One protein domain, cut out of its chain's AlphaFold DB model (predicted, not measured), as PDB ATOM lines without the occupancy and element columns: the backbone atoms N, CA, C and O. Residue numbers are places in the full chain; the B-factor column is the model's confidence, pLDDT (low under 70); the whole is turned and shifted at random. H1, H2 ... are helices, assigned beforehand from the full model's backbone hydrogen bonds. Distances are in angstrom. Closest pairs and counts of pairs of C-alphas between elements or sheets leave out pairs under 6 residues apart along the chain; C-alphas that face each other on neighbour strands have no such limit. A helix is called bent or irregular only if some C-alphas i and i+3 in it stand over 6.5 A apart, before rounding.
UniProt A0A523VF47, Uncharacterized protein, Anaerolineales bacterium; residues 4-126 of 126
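What this domain is: This is residues 4 to 126 of the 126 residues of an uncharacterized protein of Anaerolineales bacterium (UniProt A0A523VF47). Four helices, H1, H2b, H3 and H4, make an elongated up-and-down bundle, each running against the one before; at one end residues 36 to 41 stick out. The 123 printed residues, with four named helices and no named strand, are all helix in class. The whole is compact, radius of gyration of the C-alphas 15.3 A, spanning 52 by 26 by 21 A.

Where its parts are: H1, residues 4 to 35, 45.7 A, begins at C-alpha 4 (287.594, 303.314, 269.756). H2, residues 40 to 68, assigned as one helix by its hydrogen bonds, is bent: C-alphas 48 and 51 are 6.5 A apart, between H2a, 40 to 48, and H2b, 51 to 68. H3, 76 to 97, is irregular: C-alphas 93 and 96 are 7.9 A apart. H4, 99 to 125, 39.4 A, ends at C-alpha 125 (297.247, 314.299, 274.429).

How they stand to each other: H1 touches H2b with residues 12 to 27 alone, closest C-alphas Ser 16 and Gly 61, 4.0 A. H2a and H1, a hairpin, only just touch, with 3 pairs of C-alphas within 8 A, closest Glu 43 and Asp 35, 6.4 A. Hairpin H3 and H4 touch, closest C-alphas Cys 87 and Met 106, 4.2 A. H1 and H3 are apart. Every O i to N i+4 pair is within hydrogen-bond range in H1, H2a and H2b, 14 of 18 in H3, 21 of 23 in H4.

The domain as a whole: The printed part has no cut and no long link. The farthest C-alphas, Ser 37 and Ala 126, are 53.7 A apart. Residues 36 to 37 and 72 to 73 have pLDDT under 70.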
ATOM      1  N   ARG A   4     288.526 302.177 269.762       88.38
ATOM      2  CA  ARG A   4     287.594 303.314 269.756       88.38
ATOM      3  C   ARG A   4     288.225 304.602 269.221       88.38
ATOM      4  O   ARG A   4     287.531 305.364 268.556       88.38
ATOM      5  N   ASP A   5     289.510 304.836 269.478       86.31
ATOM      6  CA  ASP A   5     290.209 306.038 269.006       86.31
ATOM      7  C   ASP A   5     290.454 305.964 267.498       86.31
ATOM      8  O   ASP A   5     290.228 306.939 266.785       86.31
ATOM      9  N   VAL A   6     290.838 304.779 267.005       89.12
ATOM     10  CA  VAL A   6     291.006 304.503 265.568       89.12
ATOM     11  C   VAL A   6     289.689 304.718 264.823       89.12
ATOM     12  O   VAL A   6     289.670 305.381 263.790       89.12
ATOM     13  N   LEU A   7     288.581 304.200 265.360       91.12
ATOM     14  CA  LEU A   7     287.269 304.337 264.730       91.12
ATOM     15  C   LEU A   7     286.816 305.802 264.674       91.12
ATOM     16  O   LEU A   7     286.388 306.272 263.622       91.12
ATOM     17  N   LYS A   8     286.954 306.547 265.780       89.44
ATOM     18  CA  LYS A   8     286.637 307.984 265.816       89.44
ATOM     19  C   LYS A   8     287.490 308.777 264.828       89.44
ATOM     20  O   LYS A   8     286.965 309.642 264.133       89.44
ATOM     21  N   LEU A   9     288.783 308.464 264.747       90.81
ATOM     22  CA  LEU A   9     289.694 309.069 263.779       90.81
ATOM     23  C   LEU A   9     289.235 308.791 262.342       90.81
ATOM     24  O   LEU A   9     289.134 309.721 261.548       90.81
ATOM     25  N   GLY A  10     288.907 307.536 262.029       92.12
ATOM     26  CA  GLY A  10     288.420 307.132 260.711       92.12
ATOM     27  C   GLY A  10     287.143 307.869 260.304       92.12
ATOM     28  O   GLY A  10     287.088 308.431 259.214       92.12
ATOM     29  N   ILE A  11     286.152 307.949 261.200       93.50
ATOM     30  CA  ILE A  11     284.899 308.683 260.952       93.50
ATOM     31  C   ILE A  11     285.183 310.166 260.702       93.50
ATOM     32  O   ILE A  11     284.667 310.746 259.749       93.50
ATOM     33  N   LYS A  12     286.039 310.784 261.519       92.00
ATOM     34  CA  LYS A  12     286.406 312.194 261.374       92.00
ATOM     35  C   LYS A  12     287.081 312.483 260.032       92.00
ATOM     36  O   LYS A  12     286.731 313.464 259.375       92.00
ATOM     37  N   VAL A  13     288.015 311.629 259.611       93.81
ATOM     38  CA  VAL A  13     288.683 311.740 258.306       93.81
ATOM     39  C   VAL A  13     287.682 311.530 257.169       93.81
ATOM     40  O   VAL A  13     287.688 312.309 256.223       93.81
ATOM     41  N   ALA A  14     286.778 310.552 257.279       95.00
ATOM     42  CA  ALA A  14     285.751 310.296 256.272       95.00
ATOM     43  C   ALA A  14     284.792 311.486 256.098       95.00
ATOM     44  O   ALA A  14     284.550 311.918 254.974       95.00
ATOM     45  N   VAL A  15     284.301 312.074 257.195       94.50
ATOM     46  CA  VAL A  15     283.454 313.282 257.154       94.50
ATOM     47  C   VAL A  15     284.213 314.459 256.537       94.50
ATOM     48  O   VAL A  15     283.670 315.177 255.701       94.50
ATOM     49  N   SER A  16     285.484 314.640 256.902       94.12
ATOM     50  CA  SER A  16     286.341 315.682 256.328       94.12
ATOM     51  C   SER A  16     286.550 315.498 254.822       94.12
ATOM     52  O   SER A  16     286.400 316.464 254.075       94.12
ATOM     53  N   LEU A  17     286.815 314.270 254.370       94.75
ATOM     54  CA  LEU A  17     286.951 313.923 252.955       94.75
ATOM     55  C   LEU A  17     285.661 314.169 252.176       94.75
ATOM     56  O   LEU A  17     285.718 314.756 251.099       94.75
ATOM     57  N   LEU A  18     284.505 313.784 252.720       96.44
ATOM     58  CA  LEU A  18     283.212 314.052 252.088       96.44
ATOM     59  C   LEU A  18     282.979 315.557 251.919       96.44
ATOM     60  O   LEU A  18     282.639 316.000 250.825       96.44
ATOM     61  N   CYS A  19     283.220 316.361 252.958       96.12
ATOM     62  CA  CYS A  19     283.090 317.815 252.860       96.12
ATOM     63  C   CYS A  19     284.093 318.428 251.869       96.12
ATOM     64  O   CYS A  19     283.709 319.278 251.069       96.12
ATOM     65  N   GLY A  20     285.356 317.988 251.881       93.81
ATOM     66  CA  GLY A  20     286.374 318.423 250.919       93.81
ATOM     67  C   GLY A  20     285.985 318.097 249.475       93.81
ATOM     68  O   GLY A  20     286.043 318.969 248.611       93.81
ATOM     69  N   GLY A  21     285.505 316.875 249.232       93.50
ATOM     70  CA  GLY A  21     285.029 316.424 247.925       93.50
ATOM     71  C   GLY A  21     283.813 317.206 247.427       93.50
ATOM     72  O   GLY A  21     283.801 317.635 246.277       93.50
ATOM     73  N   VAL A  22     282.820 317.460 248.288       96.44
ATOM     74  CA  VAL A  22     281.638 318.268 247.935       96.44
ATOM     75  C   VAL A  22     282.025 319.715 247.625       96.44
ATOM     76  O   VAL A  22     281.584 320.253 246.611       96.44
ATOM     77  N   CYS A  23     282.872 320.344 248.447       95.56
ATOM     78  CA  CYS A  23     283.355 321.702 248.186       95.56
ATOM     79  C   CYS A  23     284.156 321.785 246.884       95.56
ATOM     80  O   CYS A  23     283.962 322.729 246.122       95.56
ATOM     81  N   TYR A  24     285.009 320.798 246.602       92.38
ATOM     82  CA  TYR A  24     285.732 320.729 245.335       92.38
ATOM     83  C   TYR A  24     284.782 320.560 244.145       92.38
ATOM     84  O   TYR A  24     284.906 321.281 243.163       92.38
ATOM     85  N   ALA A  25     283.807 319.650 244.225       93.88
ATOM     86  CA  ALA A  25     282.842 319.435 243.149       93.88
ATOM     87  C   ALA A  25     282.015 320.701 242.870       93.88
ATOM     88  O   ALA A  25     281.861 321.095 241.717       93.88
ATOM     89  N   ALA A  26     281.544 321.379 243.920       94.94
ATOM     90  CA  ALA A  26     280.849 322.657 243.794       94.94
ATOM     91  C   ALA A  26     281.748 323.739 243.171       94.94
ATOM     92  O   ALA A  26     281.303 324.479 242.295       94.94
ATOM     93  N   TRP A  27     283.021 323.798 243.579       94.06
ATOM     94  CA  TRP A  27     284.010 324.693 242.984       94.06
ATOM     95  C   TRP A  27     284.243 324.395 241.506       94.06
ATOM     96  O   TRP A  27     284.268 325.318 240.705       94.06
ATOM     97  N   LEU A  28     284.370 323.124 241.129       91.12
ATOM     98  CA  LEU A  28     284.580 322.709 239.745       91.12
ATOM     99  C   LEU A  28     283.391 323.094 238.858       91.12
ATOM    100  O   LEU A  28     283.588 323.583 237.752       91.12
ATOM    101  N   VAL A  29     282.160 322.927 239.347       92.81
ATOM    102  CA  VAL A  29     280.963 323.394 238.632       92.81
ATOM    103  C   VAL A  29     281.016 324.911 238.444       92.81
ATOM    104  O   VAL A  29     280.818 325.389 237.331       92.81
ATOM    105  N   ALA A  30     281.336 325.673 239.494       91.62
ATOM    106  CA  ALA A  30     281.480 327.125 239.395       91.62
ATOM    107  C   ALA A  30     282.610 327.536 238.432       91.62
ATOM    108  O   ALA A  30     282.412 328.429 237.613       91.62
ATOM    109  N   PHE A  31     283.757 326.852 238.485       89.62
ATOM    110  CA  PHE A  31     284.894 327.037 237.585       89.62
ATOM    111  C   PHE A  31     284.449 326.885 236.131       89.62
ATOM    112  O   PHE A  31     284.614 327.811 235.349       89.62
ATOM    113  N   LEU A  32     283.813 325.759 235.788       89.75
ATOM    114  CA  LEU A  32     283.385 325.462 234.418       89.75
ATOM    115  C   LEU A  32     282.352 326.465 233.893       89.75
ATOM    116  O   LEU A  32     282.360 326.788 232.709       89.75
ATOM    117  N   LEU A  33     281.472 326.979 234.757       90.00
ATOM    118  CA  LEU A  33     280.494 327.998 234.373       90.00
ATOM    119  C   LEU A  33     281.138 329.367 234.100       90.00
ATOM    120  O   LEU A  33     280.642 330.112 233.260       90.00
ATOM    121  N   ILE A  34     282.223 329.705 234.802       88.31
ATOM    122  CA  ILE A  34     282.910 331.000 234.685       88.31
ATOM    123  C   ILE A  34     283.950 330.977 233.554       88.31
ATOM    124  O   ILE A  34     284.076 331.955 232.814       88.31
ATOM    125  N   ASP A  35     284.675 329.870 233.400       79.44
ATOM    126  CA  ASP A  35     285.795 329.716 232.463       79.44
ATOM    127  C   ASP A  35     285.369 329.865 230.994       79.44
ATOM    128  O   ASP A  35     286.074 330.474 230.195       79.44
ATOM    129  N   LEU A  36     284.137 329.465 230.656       69.75
ATOM    130  CA  LEU A  36     283.554 329.604 229.312       69.75
ATOM    131  C   LEU A  36     283.461 331.055 228.791       69.75
ATOM    132  O   LEU A  36     283.069 331.264 227.644       69.75
ATOM    133  N   SER A  37     283.776 332.061 229.611       66.44
ATOM    134  CA  SER A  37     283.535 333.473 229.298       66.44
ATOM    135  C   SER A  37     284.686 334.434 229.618       66.44
ATOM    136  O   SER A  37     284.520 335.636 229.413       66.44
ATOM    137  N   ASN A  38     285.844 333.962 230.103       71.12
ATOM    138  CA  ASN A  38     286.858 334.844 230.697       71.12
ATOM    139  C   ASN A  38     288.289 334.677 230.151       71.12
ATOM    140  O   ASN A  38     288.636 333.682 229.529       71.12
ATOM    141  N   GLY A  39     289.124 335.705 230.365       83.19
ATOM    142  CA  GLY A  39     290.537 335.725 229.959       83.19
ATOM    143  C   GLY A  39     291.486 335.049 230.960       83.19
ATOM    144  O   GLY A  39     291.134 334.837 232.120       83.19
ATOM    145  N   ALA A  40     292.732 334.804 230.534       87.62
ATOM    146  CA  ALA A  40     293.751 334.005 231.239       87.62
ATOM    147  C   ALA A  40     294.006 334.377 232.718       87.62
ATOM    148  O   ALA A  40     294.415 333.540 233.520       87.62
ATOM    149  N   ILE A  41     293.769 335.636 233.105       89.25
ATOM    150  CA  ILE A  41     293.925 336.086 234.496       89.25
ATOM    151  C   ILE A  41     292.866 335.448 235.402       89.25
ATOM    152  O   ILE A  41     293.181 335.016 236.508       89.25
ATOM    153  N   VAL A  42     291.614 335.386 234.943       89.12
ATOM    154  CA  VAL A  42     290.510 334.807 235.719       89.12
ATOM    155  C   VAL A  42     290.747 333.315 235.904       89.12
ATOM    156  O   VAL A  42     290.651 332.825 237.023       89.12
ATOM    157  N   GLU A  43     291.153 332.623 234.840       87.50
ATOM    158  CA  GLU A  43     291.527 331.208 234.883       87.50
ATOM    159  C   GLU A  43     292.618 330.946 235.939       87.50
ATOM    160  O   GLU A  43     292.449 330.097 236.817       87.50
ATOM    161  N   ALA A  44     293.702 331.730 235.935       88.62
ATOM    162  CA  ALA A  44     294.786 331.592 236.908       88.62
ATOM    163  C   ALA A  44     294.314 331.801 238.359       88.62
ATOM    164  O   ALA A  44     294.681 331.036 239.255       88.62
ATOM    165  N   VAL A  45     293.471 332.809 238.603       91.50
ATOM    166  CA  VAL A  45     292.876 333.055 239.927       91.50
ATOM    167  C   VAL A  45     292.000 331.878 240.353       91.50
ATOM    168  O   VAL A  45     292.080 331.433 241.499       91.50
ATOM    169  N   LEU A  46     291.190 331.340 239.444       90.56
ATOM    170  CA  LEU A  46     290.307 330.220 239.740       90.56
ATOM    171  C   LEU A  46     291.091 328.933 240.066       90.56
ATOM    172  O   LEU A  46     290.739 328.204 240.998       90.56
ATOM    173  N   TRP A  47     292.197 328.676 239.368       89.75
ATOM    174  CA  TRP A  47     293.094 327.563 239.691       89.75
ATOM    175  C   TRP A  47     293.728 327.698 241.078       89.75
ATOM    176  O   TRP A  47     293.793 326.719 241.822       89.75
ATOM    177  N   LEU A  48     294.139 328.909 241.466       91.38
ATOM    178  CA  LEU A  48     294.694 329.177 242.800       91.38
ATOM    179  C   LEU A  48     293.652 329.051 243.919       91.38
ATOM    180  O   LEU A  48     293.995 328.687 245.044       91.38
ATOM    181  N   LEU A  49     292.379 329.323 243.629       93.88
ATOM    182  CA  LEU A  49     291.291 329.199 244.600       93.88
ATOM    183  C   LEU A  49     290.866 327.748 244.846       93.88
ATOM    184  O   LEU A  49     290.403 327.438 245.947       93.88
ATOM    185  N   ALA A  50     291.080 326.837 243.894       92.62
ATOM    186  CA  ALA A  50     290.741 325.421 244.047       92.62
ATOM    187  C   ALA A  50     291.300 324.781 245.342       92.62
ATOM    188  O   ALA A  50     290.513 324.208 246.108       92.62
ATOM    189  N   PRO A  51     292.607 324.877 245.672       93.75
ATOM    190  CA  PRO A  51     293.136 324.339 246.928       93.75
ATOM    191  C   PRO A  51     292.576 325.036 248.164       93.75
ATOM    192  O   PRO A  51     292.363 324.371 249.178       93.75
ATOM    193  N   VAL A  52     292.273 326.332 248.083       96.12
ATOM    194  CA  VAL A  52     291.702 327.096 249.199       96.12
ATOM    195  C   VAL A  52     290.293 326.606 249.526       96.12
ATOM    196  O   VAL A  52     290.006 326.282 250.680       96.12
ATOM    197  N   VAL A  53     289.426 326.486 248.518       96.19
ATOM    198  CA  VAL A  53     288.036 326.034 248.691       96.19
ATOM    199  C   VAL A  53     287.986 324.577 249.148       96.19
ATOM    200  O   VAL A  53     287.231 324.230 250.057       96.19
ATOM    201  N   THR A  54     288.848 323.727 248.591       95.06
ATOM    202  CA  THR A  54     288.933 322.313 248.984       95.06
ATOM    203  C   THR A  54     289.396 322.164 250.433       95.06
ATOM    204  O   THR A  54     288.780 321.438 251.218       95.06
ATOM    205  N   ALA A  55     290.444 322.892 250.830       95.25
ATOM    206  CA  ALA A  55     290.944 322.892 252.200       95.25
ATOM    207  C   ALA A  55     289.918 323.440 253.200       95.25
ATOM    208  O   ALA A  55     289.796 322.907 254.306       95.25
ATOM    209  N   ALA A  56     289.141 324.455 252.808       96.00
ATOM    210  CA  ALA A  56     288.020 324.951 253.598       96.00
ATOM    211  C   ALA A  56     286.941 323.870 253.793       96.00
ATOM    212  O   ALA A  56     286.436 323.712 254.907       96.00
ATOM    213  N   GLY A  57     286.642 323.072 252.764       96.00
ATOM    214  CA  GLY A  57     285.756 321.907 252.866       96.00
ATOM    215  C   GLY A  57     286.268 320.863 253.859       96.00
ATOM    216  O   GLY A  57     285.542 320.477 254.781       96.00
ATOM    217  N   PHE A  58     287.544 320.479 253.761       94.75
ATOM    218  CA  PHE A  58     288.178 319.573 254.727       94.75
ATOM    219  C   PHE A  58     288.088 320.114 256.163       94.75
ATOM    220  O   PHE A  58     287.697 319.385 257.084       94.75
ATOM    221  N   ALA A  59     288.411 321.394 256.363       94.94
ATOM    222  CA  ALA A  59     288.359 322.040 257.670       94.94
ATOM    223  C   ALA A  59     286.939 322.093 258.243       94.94
ATOM    224  O   ALA A  59     286.740 321.831 259.431       94.94
ATOM    225  N   THR A  60     285.953 322.363 257.388       94.62
ATOM    226  CA  THR A  60     284.535 322.363 257.750       94.62
ATOM    227  C   THR A  60     284.099 320.988 258.233       94.62
ATOM    228  O   THR A  60     283.488 320.898 259.293       94.62
ATOM    229  N   GLY A  61     284.475 319.904 257.546       93.38
ATOM    230  CA  GLY A  61     284.136 318.550 257.994       93.38
ATOM    231  C   GLY A  61     284.794 318.169 259.326       93.38
ATOM    232  O   GLY A  61     284.156 317.548 260.178       93.38
ATOM    233  N   VAL A  62     286.033 318.615 259.572       92.69
ATOM    234  CA  VAL A  62     286.692 318.432 260.879       92.69
ATOM    235  C   VAL A  62     285.956 319.180 261.994       92.69
ATOM    236  O   VAL A  62     285.746 318.608 263.066       92.69
ATOM    237  N   LEU A  63     285.566 320.437 261.765       92.44
ATOM    238  CA  LEU A  63     284.818 321.222 262.750       92.44
ATOM    239  C   LEU A  63     283.405 320.687 262.966       92.44
ATOM    240  O   LEU A  63     282.951 320.617 264.103       92.44
ATOM    241  N   LEU A  64     282.728 320.262 261.900       93.25
ATOM    242  CA  LEU A  64     281.410 319.645 261.978       93.25
ATOM    243  C   LEU A  64     281.458 318.413 262.879       93.25
ATOM    244  O   LEU A  64     280.669 318.302 263.815       93.25
ATOM    245  N   HIS A  65     282.441 317.535 262.668       92.19
ATOM    246  CA  HIS A  65     282.657 316.398 263.553       92.19
ATOM    247  C   HIS A  65     282.962 316.846 264.987       92.19
ATOM    248  O   HIS A  65     282.379 316.307 265.924       92.19
ATOM    249  N   ALA A  66     283.840 317.837 265.182       89.00
ATOM    250  CA  ALA A  66     284.194 318.326 266.516       89.00
ATOM    251  C   ALA A  66     282.975 318.852 267.295       89.00
ATOM    252  O   ALA A  66     282.843 318.559 268.487       89.00
ATOM    253  N   ARG A  67     282.059 319.551 266.613       88.69
ATOM    254  CA  ARG A  67     280.782 320.019 267.170       88.69
ATOM    255  C   ARG A  67     279.856 318.870 267.530       88.69
ATOM    256  O   ARG A  67     279.320 318.851 268.636       88.69
ATOM    257  N   LEU A  68     279.712 317.888 266.640       89.38
ATOM    258  CA  LEU A  68     278.893 316.697 266.889       89.38
ATOM    259  C   LEU A  68     279.421 315.873 268.072       89.38
ATOM    260  O   LEU A  68     278.634 315.333 268.845       89.38
ATOM    261  N   THR A  69     280.743 315.816 268.261       87.44
ATOM    262  CA  THR A  69     281.372 315.087 269.372       87.44
ATOM    263  C   THR A  69     281.653 315.935 270.614       87.44
ATOM    264  O   THR A  69     282.245 315.416 271.559       87.44
ATOM    265  N   LYS A  70     281.245 317.214 270.639       85.19
ATOM    266  CA  LYS A  70     281.483 318.171 271.742       85.19
ATOM    267  C   LYS A  70     282.951 318.241 272.199       85.19
ATOM    268  O   LYS A  70     283.243 318.374 273.384       85.19
ATOM    269  N   THR A  71     283.889 318.124 271.264       80.00
ATOM    270  CA  THR A  71     285.332 318.203 271.545       80.00
ATOM    271  C   THR A  71     285.837 319.636 271.398       80.00
ATOM    272  O   THR A  71     285.382 320.342 270.503       80.00
ATOM    273  N   SER A  72     286.797 320.040 272.239       67.69
ATOM    274  CA  SER A  72     287.421 321.375 272.219       67.69
ATOM    275  C   SER A  72     287.874 321.790 270.811       67.69
ATOM    276  O   SER A  72     288.581 321.042 270.127       67.69
ATOM    277  N   GLU A  73     287.439 322.973 270.371       64.56
ATOM    278  CA  GLU A  73     287.688 323.481 269.023       64.56
ATOM    279  C   GLU A  73     289.064 324.162 268.938       64.56
ATOM    280  O   GLU A  73     289.335 325.175 269.581       64.56
ATOM    281  N   ALA A  74     289.946 323.639 268.082       72.06
ATOM    282  CA  ALA A  74     291.025 324.453 267.531       72.06
ATOM    283  C   ALA A  74     290.423 325.416 266.494       72.06
ATOM    284  O   ALA A  74     289.595 324.994 265.688       72.06
ATOM    285  N   GLY A  75     290.853 326.682 266.478       84.88
ATOM    286  CA  GLY A  75     290.326 327.681 265.541       84.88
ATOM    287  C   GLY A  75     290.403 327.240 264.071       84.88
ATOM    288  O   GLY A  75     291.374 326.595 263.663       84.88
ATOM    289  N   PHE A  76     289.392 327.621 263.276       88.56
ATOM    290  CA  PHE A  76     289.220 327.226 261.867       88.56
ATOM    291  C   PHE A  76     290.505 327.363 261.041       88.56
ATOM    292  O   PHE A  76     290.920 326.413 260.384       88.56
ATOM    293  N   PHE A  77     291.200 328.498 261.141       89.56
ATOM    294  CA  PHE A  77     292.434 328.740 260.386       89.56
ATOM    295  C   PHE A  77     293.537 327.716 260.681       89.56
ATOM    296  O   PHE A  77     294.236 327.267 259.777       89.56
ATOM    297  N   ARG A  78     293.665 327.276 261.938       88.25
ATOM    298  CA  ARG A  78     294.663 326.273 262.335       88.25
ATOM    299  C   ARG A  78     294.308 324.881 261.815       88.25
ATOM    300  O   ARG A  78     295.200 324.081 261.536       88.25
ATOM    301  N   VAL A  79     293.011 324.590 261.714       90.19
ATOM    302  CA  VAL A  79     292.472 323.358 261.126       90.19
ATOM    303  C   VAL A  79     292.705 323.355 259.616       90.19
ATOM    304  O   VAL A  79     293.133 322.333 259.095       90.19
ATOM    305  N   ALA A  80     292.463 324.484 258.945       92.06
ATOM    306  CA  ALA A  80     292.533 324.627 257.493       92.06
ATOM    307  C   ALA A  80     293.961 324.678 256.934       92.06
ATOM    308  O   ALA A  80     294.179 324.248 255.805       92.06
ATOM    309  N   LEU A  81     294.949 325.137 257.711       94.19
ATOM    310  CA  LEU A  81     296.331 325.265 257.231       94.19
ATOM    311  C   LEU A  81     296.948 323.918 256.810       94.19
ATOM    312  O   LEU A  81     297.647 323.842 255.808       94.19
ATOM    313  N   TRP A  82     296.660 322.846 257.554       94.19
ATOM    314  CA  TRP A  82     297.148 321.496 257.247       94.19
ATOM    315  C   TRP A  82     296.636 320.953 255.903       94.19
ATOM    316  O   TRP A  82     297.469 320.641 255.051       94.19
ATOM    317  N   PRO A  83     295.313 320.843 255.668       93.38
ATOM    318  CA  PRO A  83     294.792 320.420 254.376       93.38
ATOM    319  C   PRO A  83     295.146 321.406 253.264       93.38
ATOM    320  O   PRO A  83     295.351 320.955 252.149       93.38
ATOM    321  N   LEU A  84     295.289 322.709 253.535       95.19
ATOM    322  CA  LEU A  84     295.725 323.674 252.521       95.19
ATOM    323  C   LEU A  84     297.121 323.350 251.989       95.19
ATOM    324  O   LEU A  84     297.309 323.302 250.777       95.19
ATOM    325  N   ILE A  85     298.078 323.081 252.882       95.69
ATOM    326  CA  ILE A  85     299.432 322.664 252.494       95.69
ATOM    327  C   ILE A  85     299.372 321.347 251.712       95.69
ATOM    328  O   ILE A  85     300.005 321.239 250.666       95.69
ATOM    329  N   GLY A  86     298.577 320.377 252.177       94.50
ATOM    330  CA  GLY A  86     298.372 319.104 251.484       94.50
ATOM    331  C   GLY A  86     297.811 319.279 250.074       94.50
ATOM    332  O   GLY A  86     298.385 318.775 249.114       94.50
ATOM    333  N   CYS A  87     296.725 320.038 249.925       94.62
ATOM    334  CA  CYS A  87     296.097 320.306 248.637       94.62
ATOM    335  C   CYS A  87     297.032 321.082 247.700       94.62
ATOM    336  O   CYS A  87     297.177 320.698 246.545       94.62
ATOM    337  N   ALA A  88     297.711 322.126 248.183       94.44
ATOM    338  CA  ALA A  88     298.657 322.893 247.372       94.44
ATOM    339  C   ALA A  88     299.838 322.029 246.897       94.44
ATOM    340  O   ALA A  88     300.185 322.053 245.717       94.44
ATOM    341  N   ALA A  89     300.414 321.215 247.788       95.06
ATOM    342  CA  ALA A  89     301.495 320.295 247.445       95.06
ATOM    343  C   ALA A  89     301.034 319.209 246.460       95.06
ATOM    344  O   ALA A  89     301.735 318.920 245.494       95.06
ATOM    345  N   GLY A  90     299.842 318.640 246.672       92.81
ATOM    346  CA  GLY A  90     299.245 317.655 245.774       92.81
ATOM    347  C   GLY A  90     299.024 318.218 244.371       92.81
ATOM    348  O   GLY A  90     299.409 317.578 243.392       92.81
ATOM    349  N   ALA A  91     298.473 319.429 244.268       92.38
ATOM    350  CA  ALA A  91     298.272 320.107 242.992       92.38
ATOM    351  C   ALA A  91     299.602 320.384 242.276       92.38
ATOM    352  O   ALA A  91     299.749 320.045 241.104       92.38
ATOM    353  N   ALA A  92     300.590 320.932 242.991       92.38
ATOM    354  CA  ALA A  92     301.906 321.237 242.434       92.38
ATOM    355  C   ALA A  92     302.636 319.981 241.927       92.38
ATOM    356  O   ALA A  92     303.243 320.012 240.859       92.38
ATOM    357  N   ALA A  93     302.541 318.866 242.660       93.94
ATOM    358  CA  ALA A  93     303.226 317.619 242.320       93.94
ATOM    359  C   ALA A  93     302.758 317.006 240.993       93.94
ATOM    360  O   ALA A  93     303.543 316.345 240.316       93.94
ATOM    361  N   VAL A  94     301.492 317.212 240.619       93.69
ATOM    362  CA  VAL A  94     300.906 316.598 239.417       93.69
ATOM    363  C   VAL A  94     300.505 317.606 238.343       93.69
ATOM    364  O   VAL A  94     299.899 317.215 237.348       93.69
ATOM    365  N   TYR A  95     300.871 318.880 238.508       88.75
ATOM    366  CA  TYR A  95     300.523 319.961 237.582       88.75
ATOM    367  C   TYR A  95     300.862 319.622 236.118       88.75
ATOM    368  O   TYR A  95     300.087 319.919 235.215       88.75
ATOM    369  N   TRP A  96     301.970 318.911 235.886       90.56
ATOM    370  CA  TRP A  96     302.421 318.518 234.545       90.56
ATOM    371  C   TRP A  96     301.649 317.354 233.906       90.56
ATOM    372  O   TRP A  96     301.760 317.138 232.702       90.56
ATOM    373  N   PHE A  97     300.892 316.584 234.689       89.44
ATOM    374  CA  PHE A  97     300.228 315.362 234.224       89.44
ATOM    375  C   PHE A  97     298.755 315.579 233.847       89.44
ATOM    376  O   PHE A  97     298.097 314.659 233.364       89.44
ATOM    377  N   GLY A  98     298.241 316.796 234.040       85.75
ATOM    378  CA  GLY A  98     296.918 317.214 233.587       85.75
ATOM    379  C   GLY A  98     295.886 317.419 234.706       85.75
ATOM    380  O   GLY A  98     296.052 316.950 235.837       85.75
ATOM    381  N   PRO A  99     294.777 318.111 234.385       81.12
ATOM    382  CA  PRO A  99     293.832 318.641 235.369       81.12
ATOM    383  C   PRO A  99     293.076 317.564 236.155       81.12
ATOM    384  O   PRO A  99     292.765 317.773 237.325       81.12
ATOM    385  N   MET A 100     292.821 316.387 235.569       86.50
ATOM    386  CA  MET A 100     292.140 315.301 236.291       86.50
ATOM    387  C   MET A 100     292.977 314.759 237.456       86.50
ATOM    388  O   MET A 100     292.433 314.467 238.518       86.50
ATOM    389  N   LEU A 101     294.298 314.646 237.288       89.56
ATOM    390  CA  LEU A 101     295.177 314.119 238.335       89.56
ATOM    391  C   LEU A 101     295.340 315.100 239.493       89.56
ATOM    392  O   LEU A 101     295.471 314.653 240.632       89.56
ATOM    393  N   ILE A 102     295.252 316.407 239.219       88.81
ATOM    394  CA  ILE A 102     295.275 317.465 240.242       88.81
ATOM    395  C   ILE A 102     294.172 317.230 241.277       88.81
ATOM    396  O   ILE A 102     294.410 317.352 242.474       88.81
ATOM    397  N   VAL A 103     292.982 316.807 240.851       87.56
ATOM    398  CA  VAL A 103     291.862 316.541 241.768       87.56
ATOM    399  C   VAL A 103     292.182 315.406 242.730       87.56
ATOM    400  O   VAL A 103     292.058 315.545 243.949       87.56
ATOM    401  N   PHE A 104     292.607 314.271 242.175       91.25
ATOM    402  CA  PHE A 104     292.899 313.081 242.963       91.25
ATOM    403  C   PHE A 104     294.077 313.320 243.903       91.25
ATOM    404  O   PHE A 104     294.009 312.930 245.069       91.25
ATOM    405  N   SER A 105     295.123 314.006 243.437       93.62
ATOM    406  CA  SER A 105     296.279 314.330 244.269       93.62
ATOM    407  C   SER A 105     295.918 315.311 245.384       93.62
ATOM    408  O   SER A 105     296.333 315.101 246.521       93.62
ATOM    409  N   MET A 106     295.103 316.334 245.109       93.19
ATOM    410  CA  MET A 106     294.640 317.296 246.112       93.19
ATOM    411  C   MET A 106     293.811 316.627 247.201       93.19
ATOM    412  O   MET A 106     294.025 316.903 248.382       93.19
ATOM    413  N   LEU A 107     292.877 315.750 246.823       93.06
ATOM    414  CA  LEU A 107     292.049 315.024 247.782       93.06
ATOM    415  C   LEU A 107     292.881 314.024 248.586       93.06
ATOM    416  O   LEU A 107     292.745 313.973 249.809       93.06
ATOM    417  N   ALA A 108     293.776 313.272 247.942       94.50
ATOM    418  CA  ALA A 108     294.644 312.310 248.616       94.50
ATOM    419  C   ALA A 108     295.610 313.000 249.590       94.50
ATOM    420  O   ALA A 108     295.664 312.639 250.767       94.50
ATOM    421  N   ALA A 109     296.326 314.030 249.135       95.38
ATOM    422  CA  ALA A 109     297.272 314.776 249.956       95.38
ATOM    423  C   ALA A 109     296.565 315.569 251.065       95.38
ATOM    424  O   ALA A 109     297.006 315.531 252.211       95.38
ATOM    425  N   GLY A 110     295.428 316.210 250.773       93.19
ATOM    426  CA  GLY A 110     294.599 316.882 251.778       93.19
ATOM    427  C   GLY A 110     294.122 315.921 252.870       93.19
ATOM    428  O   GLY A 110     294.272 316.207 254.059       93.19
ATOM    429  N   THR A 111     293.647 314.734 252.484       94.62
ATOM    430  CA  THR A 111     293.240 313.674 253.422       94.62
ATOM    431  C   THR A 111     294.412 313.192 254.267       94.62
ATOM    432  O   THR A 111     294.286 313.091 255.488       94.62
ATOM    433  N   ALA A 112     295.570 312.948 253.649       95.56
ATOM    434  CA  ALA A 112     296.784 312.555 254.356       95.56
ATOM    435  C   ALA A 112     297.227 313.631 255.361       95.56
ATOM    436  O   ALA A 112     297.580 313.305 256.494       95.56
ATOM    437  N   SER A 113     297.144 314.916 255.000       94.00
ATOM    438  CA  SER A 113     297.448 316.028 255.906       94.00
ATOM    439  C   SER A 113     296.472 316.118 257.080       94.00
ATOM    440  O   SER A 113     296.908 316.338 258.210       94.00
ATOM    441  N   VAL A 114     295.168 315.914 256.853       92.38
ATOM    442  CA  VAL A 114     294.172 315.837 257.938       92.38
ATOM    443  C   VAL A 114     294.477 314.652 258.851       92.38
ATOM    444  O   VAL A 114     294.552 314.823 260.066       92.38
ATOM    445  N   MET A 115     294.723 313.471 258.285       93.69
ATOM    446  CA  MET A 115     295.055 312.268 259.048       93.69
ATOM    447  C   MET A 115     296.314 312.471 259.900       93.69
ATOM    448  O   MET A 115     296.299 312.184 261.097       93.69
ATOM    449  N   LEU A 116     297.378 313.030 259.319       93.31
ATOM    450  CA  LEU A 116     298.629 313.314 260.019       93.31
ATOM    451  C   LEU A 116     298.421 314.309 261.164       93.31
ATOM    452  O   LEU A 116     298.886 314.069 262.279       93.31
ATOM    453  N   ARG A 117     297.673 315.392 260.926       92.12
ATOM    454  CA  ARG A 117     297.332 316.373 261.963       92.12
ATOM    455  C   ARG A 117     296.625 315.720 263.148       92.12
ATOM    456  O   ARG A 117     296.955 316.016 264.293       92.12
ATOM    457  N   GLU A 118     295.653 314.857 262.881       89.75
ATOM    458  CA  GLU A 118     294.871 314.198 263.924       89.75
ATOM    459  C   GLU A 118     295.696 313.152 264.690       89.75
ATOM    460  O   GLU A 118     295.623 313.096 265.916       89.75
ATOM    461  N   VAL A 119     296.572 312.396 264.016       89.88
ATOM    462  CA  VAL A 119     297.532 311.498 264.687       89.88
ATOM    463  C   VAL A 119     298.484 312.284 265.592       89.88
ATOM    464  O   VAL A 119     298.738 311.876 266.726       89.88
ATOM    465  N   LEU A 120     298.995 313.429 265.130       89.44
ATOM    466  CA  LEU A 120     299.854 314.300 265.937       89.44
ATOM    467  C   LEU A 120     299.102 314.918 267.122       89.44
ATOM    468  O   LEU A 120     299.682 315.067 268.196       89.44
ATOM    469  N   ALA A 121     297.823 315.256 266.955       86.25
ATOM    470  CA  ALA A 121     296.983 315.751 268.042       86.25
ATOM    471  C   ALA A 121     296.757 314.676 269.117       86.25
ATOM    472  O   ALA A 121     296.910 314.971 270.299       86.25
ATOM    473  N   LEU A 122     296.480 313.429 268.716       85.31
ATOM    474  CA  LEU A 122     296.350 312.295 269.636       85.31
ATOM    475  C   LEU A 122     297.651 312.031 270.403       85.31
ATOM    476  O   LEU A 122     297.612 311.837 271.612       85.31
ATOM    477  N   ARG A 123     298.808 312.078 269.726       86.12
ATOM    478  CA  ARG A 123     300.119 311.887 270.372       86.12
ATOM    479  C   ARG A 123     300.476 312.969 271.389       86.12
ATOM    480  O   ARG A 123     301.242 312.683 272.291       86.12
ATOM    481  N   ARG A 124     299.973 314.197 271.233       84.75
ATOM    482  CA  ARG A 124     300.207 315.292 272.193       84.75
ATOM    483  C   ARG A 124     299.299 315.227 273.421       84.75
ATOM    484  O   ARG A 124     299.558 315.939 274.382       84.75
ATOM    485  N   ALA A 125     298.216 314.458 273.348       77.06
ATOM    486  CA  ALA A 125     297.247 314.299 274.429       77.06
ATOM    487  C   ALA A 125     297.497 313.045 275.291       77.06
ATOM    488  O   ALA A 125     296.817 312.876 276.300       77.06
ATOM    489  N   ALA A 126     298.421 312.176 274.868       72.12
ATOM    490  CA  ALA A 126     298.889 310.997 275.595       72.12
ATOM    491  C   ALA A 126     300.193 311.316 276.332       72.12
ATOM    492  O   ALA A 126     300.368 310.772 277.441       72.12
TER     493      ALA A 126